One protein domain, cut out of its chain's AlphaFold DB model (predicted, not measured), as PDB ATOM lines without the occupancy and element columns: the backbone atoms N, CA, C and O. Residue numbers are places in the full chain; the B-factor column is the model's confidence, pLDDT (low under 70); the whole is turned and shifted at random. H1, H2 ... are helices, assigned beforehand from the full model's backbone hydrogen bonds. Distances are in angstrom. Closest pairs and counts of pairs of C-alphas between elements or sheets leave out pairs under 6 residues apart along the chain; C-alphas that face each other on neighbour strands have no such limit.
ATOM      1  N   PRO A  94      42.917  49.877   9.981       89.12
ATOM      2  CA  PRO A  94      41.542  50.343   9.855       89.12
ATOM      3  C   PRO A  94      41.281  51.650  10.605       89.12
ATOM      4  O   PRO A  94      41.839  51.885  11.679       89.12
ATOM      5  N   ASN A  95      40.379  52.485  10.091       85.56
ATOM      6  CA  ASN A  95      40.048  53.751  10.739       85.56
ATOM      7  C   ASN A  95      39.018  53.549  11.861       85.56
ATOM      8  O   ASN A  95      37.825  53.787  11.684       85.56
ATOM      9  N   VAL A  96      39.496  53.105  13.024       85.25
ATOM     10  CA  VAL A  96      38.658  52.852  14.207       85.25
ATOM     11  C   VAL A  96      38.125  54.119  14.878       85.25
ATOM     12  O   VAL A  96      37.186  54.032  15.661       85.25
ATOM     13  N   GLU A  97      38.707  55.284  14.590       85.19
ATOM     14  CA  GLU A  97      38.228  56.565  15.128       85.19
ATOM     15  C   GLU A  97      36.930  56.993  14.441       85.19
ATOM     16  O   GLU A  97      35.986  57.419  15.103       85.19
ATOM     17  N   ILE A  98      36.866  56.836  13.115       82.81
ATOM     18  CA  ILE A  98      35.671  57.148  12.321       82.81
ATOM     19  C   ILE A  98      34.662  55.991  12.365       82.81
ATOM     20  O   ILE A  98      33.456  56.224  12.415       82.81
ATOM     21  N   TYR A  99      35.147  54.746  12.376       80.00
ATOM     22  CA  TYR A  99      34.329  53.534  12.380       80.00
ATOM     23  C   TYR A  99      34.636  52.689  13.624       80.00
ATOM     24  O   TYR A  99      35.408  51.724  13.551       80.00
ATOM     25  N   PRO A 100      34.066  53.053  14.788       78.81
ATOM     26  CA  PRO A 100      34.370  52.383  16.042       78.81
ATOM     27  C   PRO A 100      33.908  50.928  16.037       78.81
ATOM     28  O   PRO A 100      32.889  50.565  15.442       78.81
ATOM     29  N   GLN A 101      34.657  50.094  16.759       71.62
ATOM     30  CA  GLN A 101      34.294  48.699  16.977       71.62
ATOM     31  C   GLN A 101      32.972  48.637  17.758       71.62
ATOM     32  O   GLN A 101      32.891  49.223  18.841       71.62
ATOM     33  N   PRO A 102      31.931  47.946  17.260       73.06
ATOM     34  CA  PRO A 102      30.693  47.817  18.004       73.06
ATOM     35  C   PRO A 102      30.900  46.933  19.244       73.06
ATOM     36  O   PRO A 102      31.652  45.957  19.191       73.06
ATOM     37  N   PRO A 103      30.220  47.256  20.356       66.75
ATOM     38  CA  PRO A 103      30.486  46.669  21.670       66.75
ATOM     39  C   PRO A 103      30.060  45.200  21.813       66.75
ATOM     40  O   PRO A 103      30.581  44.507  22.681       66.75
ATOM     41  N   SER A 104      29.143  44.702  20.976       65.38
ATOM     42  CA  SER A 104      28.729  43.294  20.973       65.38
ATOM     43  C   SER A 104      28.602  42.780  19.545       65.38
ATOM     44  O   SER A 104      27.735  43.235  18.795       65.38
ATOM     45  N   ARG A 105      29.452  41.828  19.161       68.38
ATOM     46  CA  ARG A 105      29.387  41.175  17.853       68.38
ATOM     47  C   ARG A 105      29.722  39.692  17.979       68.38
ATOM     48  O   ARG A 105      30.518  39.314  18.833       68.38
ATOM     49  N   ASN A 106      29.146  38.870  17.103       79.44
ATOM     50  CA  ASN A 106      29.349  37.416  17.092       79.44
ATOM     51  C   ASN A 106      30.707  36.987  16.508       79.44
ATOM     52  O   ASN A 106      31.003  35.797  16.460       79.44
ATOM     53  N   PHE A 107      31.528  37.932  16.040       86.31
ATOM     54  CA  PHE A 107      32.897  37.677  15.603       86.31
ATOM     55  C   PHE A 107      33.793  38.887  15.882       86.31
ATOM     56  O   PHE A 107      33.323  40.024  15.965       86.31
ATOM     57  N   TYR A 108      35.091  38.625  16.007       86.94
ATOM     58  CA  TYR A 108      36.119  39.624  16.262       86.94
ATOM     59  C   TYR A 108      37.321  39.355  15.358       86.94
ATOM     60  O   TYR A 108      37.763  38.212  15.261       86.94
ATOM     61  N   LEU A 109      37.851  40.404  14.728       88.88
ATOM     62  CA  LEU A 109      39.126  40.369  14.013       88.88
ATOM     63  C   LEU A 109      40.089  41.370  14.646       88.88
ATOM     64  O   LEU A 109      39.693  42.486  15.007       88.88
ATOM     65  N   SER A 110      41.356  40.975  14.762       90.75
ATOM     66  CA  SER A 110      42.401  41.882  15.226       90.75
ATOM     67  C   SER A 110      42.635  43.007  14.208       90.75
ATOM     68  O   SER A 110      42.267  42.905  13.037       90.75
ATOM     69  N   LEU A 111      43.268  44.106  14.631       90.25
ATOM     70  CA  LEU A 111      43.664  45.169  13.694       90.25
ATOM     71  C   LEU A 111      44.651  44.673  12.631       90.25
ATOM     72  O   LEU A 111      44.695  45.236  11.542       90.25
ATOM     73  N   GLU A 112      45.432  43.642  12.954       90.94
ATOM     74  CA  GLU A 112      46.373  43.015  12.034       90.94
ATOM     75  C   GLU A 112      45.630  42.237  10.944       90.94
ATOM     76  O   GLU A 112      45.820  42.538   9.769       90.94
ATOM     77  N   ASP A 113      44.696  41.355  11.321       91.69
ATOM     78  CA  ASP A 113      43.888  40.578  10.364       91.69
ATOM     79  C   ASP A 113      43.098  41.495   9.421       91.69
ATOM     80  O   ASP A 113      43.045  41.297   8.208       91.69
ATOM     81  N   ARG A 114      42.516  42.561   9.978       93.12
ATOM     82  CA  ARG A 114      41.810  43.587   9.198       93.12
ATOM     83  C   ARG A 114      42.755  44.347   8.264       93.12
ATOM     84  O   ARG A 114      42.378  44.694   7.146       93.12
ATOM     85  N   GLY A 115      43.991  44.590   8.698       94.31
ATOM     86  CA  GLY A 115      45.026  45.213   7.878       94.31
ATOM     87  C   GLY A 115      45.472  44.346   6.700       94.31
ATOM     88  O   GLY A 115      45.724  44.883   5.619       94.31
ATOM     89  N   GLU A 116      45.516  43.022   6.862       93.00
ATOM     90  CA  GLU A 116      45.761  42.097   5.747       93.00
ATOM     91  C   GLU A 116      44.640  42.159   4.707       93.00
ATOM     92  O   GLU A 116      44.918  42.276   3.512       93.00
ATOM     93  N   LEU A 117      43.379  42.205   5.147       92.88
ATOM     94  CA  LEU A 117      42.241  42.376   4.241       92.88
ATOM     95  C   LEU A 117      42.294  43.712   3.497       92.88
ATOM     96  O   LEU A 117      42.028  43.763   2.299       92.88
ATOM     97  N   ILE A 118      42.714  44.797   4.156       94.81
ATOM     98  CA  ILE A 118      42.949  46.080   3.476       94.81
ATOM     99  C   ILE A 118      43.992  45.929   2.364       94.81
ATOM    100  O   ILE A 118      43.808  46.497   1.288       94.81
ATOM    101  N   ARG A 119      45.070  45.162   2.574       93.75
ATOM    102  CA  ARG A 119      46.056  44.900   1.510       93.75
ATOM    103  C   ARG A 119      45.466  44.091   0.365       93.75
ATOM    104  O   ARG A 119      45.716  44.434  -0.787       93.75
ATOM    105  N   GLU A 120      44.668  43.072   0.662       91.56
ATOM    106  CA  GLU A 120      43.982  42.277  -0.361       91.56
ATOM    107  C   GLU A 120      43.038  43.145  -1.205       91.56
ATOM    108  O   GLU A 120      43.059  43.102  -2.436       91.56
ATOM    109  N   ILE A 121      42.269  44.017  -0.552       92.19
ATOM    110  CA  ILE A 121      41.393  44.975  -1.224       92.19
ATOM    111  C   ILE A 121      42.212  45.945  -2.096       92.19
ATOM    112  O   ILE A 121      41.821  46.222  -3.230       92.19
ATOM    113  N   VAL A 122      43.359  46.443  -1.615       92.62
ATOM    114  CA  VAL A 122      44.258  47.288  -2.421       92.62
ATOM    115  C   VAL A 122      44.768  46.546  -3.651       92.62
ATOM    116  O   VAL A 122      44.781  47.144  -4.724       92.62
ATOM    117  N   GLU A 123      45.146  45.275  -3.533       88.19
ATOM    118  CA  GLU A 123      45.669  44.482  -4.654       88.19
ATOM    119  C   GLU A 123      44.636  44.338  -5.787       88.19
ATOM    120  O   GLU A 123      45.006  44.362  -6.960       88.19
ATOM    121  N   ASN A 124      43.338  44.309  -5.463       85.06
ATOM    122  CA  ASN A 124      42.262  44.326  -6.461       85.06
ATOM    123  C   ASN A 124      42.192  45.649  -7.251       85.06
ATOM    124  O   ASN A 124      41.857  45.661  -8.434       85.06
ATOM    125  N   PHE A 125      42.505  46.785  -6.618       82.75
ATOM    126  CA  PHE A 125      42.421  48.111  -7.253       82.75
ATOM    127  C   PHE A 125      43.721  48.555  -7.913       82.75
ATOM    128  O   PHE A 125      43.724  49.248  -8.934       82.75
ATOM    129  N   TYR A 126      44.830  48.228  -7.266       86.94
ATOM    130  CA  TYR A 126      46.161  48.677  -7.609       86.94
ATOM    131  C   TYR A 126      47.139  47.515  -7.433       86.94
ATOM    132  O   TYR A 126      47.928  47.505  -6.484       86.94
ATOM    133  N   PRO A 127      47.069  46.522  -8.339       83.44
ATOM    134  CA  PRO A 127      47.864  45.316  -8.219       83.44
ATOM    135  C   PRO A 127      49.349  45.649  -8.256       83.44
ATOM    136  O   PRO A 127      49.797  46.501  -9.033       83.44
ATOM    137  N   ASN A 128      50.120  44.921  -7.456       82.19
ATOM    138  CA  ASN A 128      51.570  45.039  -7.352       82.19
ATOM    139  C   ASN A 128      52.029  46.418  -6.865       82.19
ATOM    140  O   ASN A 128      53.064  46.935  -7.297       82.19
ATOM    141  N   ALA A 129      51.252  46.998  -5.951       87.94
ATOM    142  CA  ALA A 129      51.556  48.255  -5.293       87.94
ATOM    143  C   ALA A 129      52.950  48.249  -4.643       87.94
ATOM    144  O   ALA A 129      53.309  47.349  -3.877       87.94
ATOM    145  N   ASP A 130      53.725  49.305  -4.886       90.06
ATOM    146  CA  ASP A 130      54.962  49.545  -4.151       90.06
ATOM    147  C   ASP A 130      54.689  50.390  -2.905       90.06
ATOM    148  O   ASP A 130      54.758  51.617  -2.922       90.06
ATOM    149  N   TYR A 131      54.426  49.719  -1.785       92.19
ATOM    150  CA  TYR A 131      54.201  50.376  -0.495       92.19
ATOM    151  C   TYR A 131      55.383  51.228  -0.033       92.19
ATOM    152  O   TYR A 131      55.176  52.190   0.708       92.19
ATOM    153  N   SER A 132      56.603  50.930  -0.491       92.19
ATOM    154  CA  SER A 132      57.785  51.722  -0.142       92.19
ATOM    155  C   SER A 132      57.776  53.117  -0.783       92.19
ATOM    156  O   SER A 132      58.480  54.020  -0.306       92.19
ATOM    157  N   ASP A 133      56.944  53.336  -1.810       91.06
ATOM    158  CA  ASP A 133      56.759  54.640  -2.422       91.06
ATOM    159  C   ASP A 133      55.698  55.481  -1.697       91.06
ATOM    160  O   ASP A 133      54.504  55.469  -1.989       91.06
ATOM    161  N   LEU A 134      56.158  56.261  -0.717       91.50
ATOM    162  CA  LEU A 134      55.308  57.194   0.030       91.50
ATOM    163  C   LEU A 134      54.731  58.336  -0.821       91.50
ATOM    164  O   LEU A 134      53.814  59.005  -0.356       91.50
ATOM    165  N   GLN A 135      55.254  58.558  -2.030       91.31
ATOM    166  CA  GLN A 135      54.777  59.599  -2.947       91.31
ATOM    167  C   GLN A 135      53.772  59.062  -3.977       91.31
ATOM    168  O   GLN A 135      53.295  59.813  -4.824       91.31
ATOM    169  N   ASP A 136      53.436  57.770  -3.927       90.38
ATOM    170  CA  ASP A 136      52.446  57.189  -4.829       90.38
ATOM    171  C   ASP A 136      51.021  57.595  -4.414       90.38
ATOM    172  O   ASP A 136      50.385  56.981  -3.548       90.38
ATOM    173  N   GLU A 137      50.513  58.650  -5.054       92.06
ATOM    174  CA  GLU A 137      49.155  59.169  -4.861       92.06
ATOM    175  C   GLU A 137      48.065  58.150  -5.232       92.06
ATOM    176  O   GLU A 137      46.986  58.136  -4.627       92.06
ATOM    177  N   LYS A 138      48.334  57.257  -6.197       90.75
ATOM    178  CA  LYS A 138      47.378  56.214  -6.595       90.75
ATOM    179  C   LYS A 138      47.259  55.172  -5.501       90.75
ATOM    180  O   LYS A 138      46.142  54.823  -5.123       90.75
ATOM    181  N   LEU A 139      48.388  54.738  -4.943       92.69
ATOM    182  CA  LEU A 139      48.395  53.850  -3.788       92.69
ATOM    183  C   LEU A 139      47.757  54.517  -2.562       92.69
ATOM    184  O   LEU A 139      46.983  53.878  -1.855       92.69
ATOM    185  N   ALA A 140      48.030  55.800  -2.306       93.00
ATOM    186  CA  ALA A 140      47.377  56.530  -1.216       93.00
ATOM    187  C   ALA A 140      45.846  56.533  -1.362       93.00
ATOM    188  O   ALA A 140      45.135  56.237  -0.402       93.00
ATOM    189  N   THR A 141      45.350  56.775  -2.577       93.12
ATOM    190  CA  THR A 141      43.916  56.728  -2.890       93.12
ATOM    191  C   THR A 141      43.342  55.316  -2.743       93.12
ATOM    192  O   THR A 141      42.255  55.148  -2.192       93.12
ATOM    193  N   ALA A 142      44.060  54.290  -3.211       93.06
ATOM    194  CA  ALA A 142      43.638  52.895  -3.091       93.06
ATOM    195  C   ALA A 142      43.534  52.456  -1.623       93.06
ATOM    196  O   ALA A 142      42.549  51.829  -1.244       93.06
ATOM    197  N   LEU A 143      44.505  52.843  -0.791       94.75
ATOM    198  CA  LEU A 143      44.503  52.566   0.646       94.75
ATOM    199  C   LEU A 143      43.323  53.212   1.361       94.75
ATOM    200  O   LEU A 143      42.676  52.558   2.171       94.75
ATOM    201  N   GLU A 144      43.026  54.474   1.053       92.88
ATOM    202  CA  GLU A 144      41.888  55.155   1.667       92.88
ATOM    203  C   GLU A 144      40.569  54.460   1.326       92.88
ATOM    204  O   GLU A 144      39.773  54.155   2.212       92.88
ATOM    205  N   ARG A 145      40.374  54.112   0.050       91.75
ATOM    206  CA  ARG A 145      39.191  53.363  -0.390       91.75
ATOM    207  C   ARG A 145      39.091  52.002   0.293       91.75
ATOM    208  O   ARG A 145      38.021  51.649   0.777       91.75
ATOM    209  N   ALA A 146      40.196  51.262   0.359       94.12
ATOM    210  CA  ALA A 146      40.240  49.955   1.002       94.12
ATOM    211  C   ALA A 146      39.878  50.030   2.491       94.12
ATOM    212  O   ALA A 146      39.080  49.224   2.960       94.12
ATOM    213  N   ARG A 147      40.383  51.040   3.215       93.88
ATOM    214  CA  ARG A 147      40.034  51.274   4.624       93.88
ATOM    215  C   ARG A 147      38.552  51.560   4.823       93.88
ATOM    216  O   ARG A 147      37.979  51.048   5.778       93.88
ATOM    217  N   ILE A 148      37.940  52.359   3.948       91.56
ATOM    218  CA  ILE A 148      36.507  52.676   4.029       91.56
ATOM    219  C   ILE A 148      35.666  51.416   3.809       91.56
ATOM    220  O   ILE A 148      34.785  51.135   4.617       91.56
ATOM    221  N   ILE A 149      35.959  50.646   2.755       92.06
ATOM    222  CA  ILE A 149      35.241  49.400   2.440       92.06
ATOM    223  C   ILE A 149      35.362  48.416   3.601       92.06
ATOM    224  O   ILE A 149      34.354  47.907   4.085       92.06
ATOM    225  N   GLU A 150      36.587  48.188   4.074       93.88
ATOM    226  CA  GLU A 150      36.843  47.301   5.202       93.88
ATOM    227  C   GLU A 150      36.077  47.759   6.445       93.88
ATOM    228  O   GLU A 150      35.355  46.969   7.048       93.88
ATOM    229  N   SER A 151      36.153  49.048   6.786       91.75
ATOM    230  CA  SER A 151      35.542  49.574   8.007       91.75
ATOM    231  C   SER A 151      34.013  49.519   7.970       91.75
ATOM    232  O   SER A 151      33.397  49.171   8.976       91.75
ATOM    233  N   GLN A 152      33.392  49.804   6.820       89.69
ATOM    234  CA  GLN A 152      31.943  49.674   6.622       89.69
ATOM    235  C   GLN A 152      31.492  48.218   6.706       89.69
ATOM    236  O   GLN A 152      30.545  47.904   7.430       89.69
ATOM    237  N   GLY A 153      32.196  47.328   6.003       90.75
ATOM    238  CA  GLY A 153      31.921  45.898   6.036       90.75
ATOM    239  C   GLY A 153      32.026  45.364   7.449       90.75
ATOM    240  O   GLY A 153      31.123  44.667   7.914       90.75
ATOM    241  N   TYR A 154      33.090  45.749   8.159       90.88
ATOM    242  CA  TYR A 154      33.266  45.379   9.547       90.88
ATOM    243  C   TYR A 154      32.073  45.910  10.335       90.88
ATOM    244  O   TYR A 154      31.384  45.117  10.950       90.88
ATOM    245  N   GLN A 155      31.760  47.207  10.297       87.88
ATOM    246  CA  GLN A 155      30.678  47.810  11.084       87.88
ATOM    247  C   GLN A 155      29.302  47.147  10.887       87.88
ATOM    248  O   GLN A 155      28.583  46.981  11.872       87.88
ATOM    249  N   TRP A 156      28.942  46.780   9.655       87.00
ATOM    250  CA  TRP A 156      27.604  46.277   9.320       87.00
ATOM    251  C   TRP A 156      27.451  44.762   9.407       87.00
ATOM    252  O   TRP A 156      26.332  44.275   9.554       87.00
ATOM    253  N   ALA A 157      28.538  44.002   9.301       89.81
ATOM    254  CA  ALA A 157      28.453  42.554   9.349       89.81
ATOM    255  C   ALA A 157      28.212  42.046  10.777       89.81
ATOM    256  O   ALA A 157      28.932  42.387  11.715       89.81
ATOM    257  N   GLU A 158      27.232  41.157  10.930       88.06
ATOM    258  CA  GLU A 158      26.940  40.485  12.204       88.06
ATOM    259  C   GLU A 158      27.712  39.168  12.369       88.06
ATOM    260  O   GLU A 158      27.939  38.713  13.490       88.06
ATOM    261  N   THR A 159      28.140  38.565  11.258       91.31
ATOM    262  CA  THR A 159      28.900  37.309  11.197       91.31
ATOM    263  C   THR A 159      30.111  37.457  10.280       91.31
ATOM    264  O   THR A 159      30.110  38.298   9.378       91.31
ATOM    265  N   LEU A 160      31.127  36.607  10.470       90.31
ATOM    266  CA  LEU A 160      32.314  36.592   9.609       90.31
ATOM    267  C   LEU A 160      31.939  36.338   8.139       90.31
ATOM    268  O   LEU A 160      32.417  37.019   7.246       90.31
ATOM    269  N   THR A 161      30.983  35.442   7.884       92.06
ATOM    270  CA  THR A 161      30.504  35.167   6.523       92.06
ATOM    271  C   THR A 161      29.852  36.387   5.872       92.06
ATOM    272  O   THR A 161      30.073  36.643   4.691       92.06
ATOM    273  N   ALA A 162      29.050  37.156   6.618       91.62
ATOM    274  CA  ALA A 162      28.447  38.382   6.094       91.62
ATOM    275  C   ALA A 162      29.514  39.436   5.764       91.62
ATOM    276  O   ALA A 162      29.390  40.145   4.765       91.62
ATOM    277  N   TYR A 163      30.566  39.499   6.579       91.94
ATOM    278  CA  TYR A 163      31.714  40.367   6.363       91.94
ATOM    279  C   TYR A 163      32.483  39.990   5.092       91.94
ATOM    280  O   TYR A 163      32.629  40.830   4.205       91.94
ATOM    281  N   ASP A 164      32.865  38.724   4.937       90.94
ATOM    282  CA  ASP A 164      33.597  38.242   3.758       90.94
ATOM    283  C   ASP A 164      32.795  38.469   2.467       90.94
ATOM    284  O   ASP A 164      33.312  38.967   1.463       90.94
ATOM    285  N   LEU A 165      31.488  38.173   2.499       91.62
ATOM    286  CA  LEU A 165      30.584  38.422   1.373       91.62
ATOM    287  C   LEU A 165      30.499  39.910   1.018       91.62
ATOM    288  O   LEU A 165      30.451  40.246  -0.168       91.62
ATOM    289  N   PHE A 166      30.478  40.796   2.018       92.50
ATOM    290  CA  PHE A 166      30.478  42.240   1.796       92.50
ATOM    291  C   PHE A 166      31.758  42.688   1.084       92.50
ATOM    292  O   PHE A 166      31.672  43.341   0.041       92.50
ATOM    293  N   ILE A 167      32.929  42.287   1.590       91.12
ATOM    294  CA  ILE A 167      34.226  42.655   1.006       91.12
ATOM    295  C   ILE A 167      34.323  42.173  -0.445       91.12
ATOM    296  O   ILE A 167      34.631  42.963  -1.342       91.12
ATOM    297  N   HIS A 168      33.976  40.911  -0.709       86.56
ATOM    298  CA  HIS A 168      33.979  40.368  -2.068       86.56
ATOM    299  C   HIS A 168      33.004  41.090  -3.004       86.56
ATOM    300  O   HIS A 168      33.315  41.305  -4.179       86.56
ATOM    301  N   ARG A 169      31.817  41.463  -2.513       88.94
ATOM    302  CA  ARG A 169      30.812  42.170  -3.313       88.94
ATOM    303  C   ARG A 169      31.283  43.565  -3.701       88.94
ATOM    304  O   ARG A 169      31.165  43.926  -4.871       88.94
ATOM    305  N   GLU A 170      31.815  44.328  -2.753       87.75
ATOM    306  CA  GLU A 170      32.302  45.683  -3.016       87.75
ATOM    307  C   GLU A 170      33.544  45.667  -3.913       87.75
ATOM    308  O   GLU A 170      33.616  46.443  -4.868       87.75
ATOM    309  N   ALA A 171      34.460  44.710  -3.720       79.25
ATOM    310  CA  ALA A 171      35.581  44.503  -4.634       79.25
ATOM    311  C   ALA A 171      35.104  44.266  -6.082       79.25
ATOM    312  O   ALA A 171      35.554  44.954  -7.002       79.25
ATOM    313  N   LYS A 172      34.128  43.369  -6.298       80.38
ATOM    314  CA  LYS A 172      33.547  43.112  -7.633       80.38
ATOM    315  C   LYS A 172      32.839  44.329  -8.222       80.38
ATOM    316  O   LYS A 172      32.997  44.622  -9.405       80.38
ATOM    317  N   ARG A 173      32.060  45.049  -7.410       81.62
ATOM    318  CA  ARG A 173      31.312  46.237  -7.846       81.62
ATOM    319  C   ARG A 173      32.239  47.320  -8.393       81.62
ATOM    320  O   ARG A 173      31.899  47.971  -9.375       81.62
ATOM    321  N   ILE A 174      33.393  47.499  -7.759       71.25
ATOM    322  CA  ILE A 174      34.356  48.546  -8.104       71.25
ATOM    323  C   ILE A 174      35.243  48.136  -9.292       71.25
ATOM    324  O   ILE A 174      35.581  48.994 -10.104       71.25
ATOM    325  N   MET A 175      35.593  46.850  -9.432       67.62
ATOM    326  CA  MET A 175      36.393  46.354 -10.569       67.62
ATOM    327  C   MET A 175      35.619  46.283 -11.898       67.62
ATOM    328  O   MET A 175      36.244  46.268 -12.962       67.62
ATOM    329  N   GLY A 176      34.283  46.275 -11.847       57.41
ATOM    330  CA  GLY A 176      33.411  46.156 -13.018       57.41
ATOM    331  C   GLY A 176      33.309  44.717 -13.561       57.41
ATOM    332  O   GLY A 176      34.113  43.856 -13.207       57.41
TER     333      GLY A 176
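Overview. This is residues 94 to 176 of the 180 residues of the protein "TAZ-type domain-containing protein" of Rodentolepis nana (UniProt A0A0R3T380). Three helices pack together, their centres at the corners of a triangle: H2 and H3 make a helical hairpin, and H1 crosses H2 while its far end reaches H3. The unnamed stretch 94 to 110 loops past the end where H2 turns into H3, and at the opposite end residues 132 to 137 stick out. The printed part has 83 residues, of which 51 are in three named helices, in the order H1, H2, H3 along the chain; there is no named strand, and the class is all helix. It is compact, with a radius of gyration of the C-alphas of 12.9 A, and spans 39 by 28 by 18 A.

Along the chain. Find C-alpha 137 at (49.155, 59.169, -4.861); from there H2, residues 137 to 156, runs 28.8 A. H3, residues 160 to 175, runs 22.8 A and ends with C-alpha 175 at (36.393, 46.354, -10.569). Look back to C-alpha 111 at (43.664, 45.169, 13.694), where H1, residues 111 to 125, starts its 21.2 A.

Arrangement. Start at H2. H1 touches it at a steep tilt of 55 degrees, opposite ways; the closest C-alphas, of Ile 118 and Ala 146, are 5.3 A apart. With residues 149 to 156 alone, H2 touches residues 163 to 170 of H3. The closest C-alphas of this hairpin, of Gly 153 and Tyr 163, are 5.5 A apart, and its tilt of 36 degrees, opposite ways, is only just steep. H1 touches H3 with residues 121 to 125 alone, at a shallow tilt of 26 degrees, the same way; the closest C-alphas, of Ile 121 and Ala 171, are 6.8 A apart. The helix packing is mostly crossed, only just, with 1 of 3 pairs at a shallow tilt. In H2 and H3 every O i to N i+4 pair is within hydrogen-bond range; in H1, 10 of 11 are.

Size, cuts and confidence. The farthest C-alphas, of Asn 106 and Gln 135, are 39.2 A apart. The printed part has no cut. The link from H1 to H2 is long, 11 residues; that from H2 to H3 is tight. Look for pLDDT under 70 at residues 103 to 105 and 175 to 176.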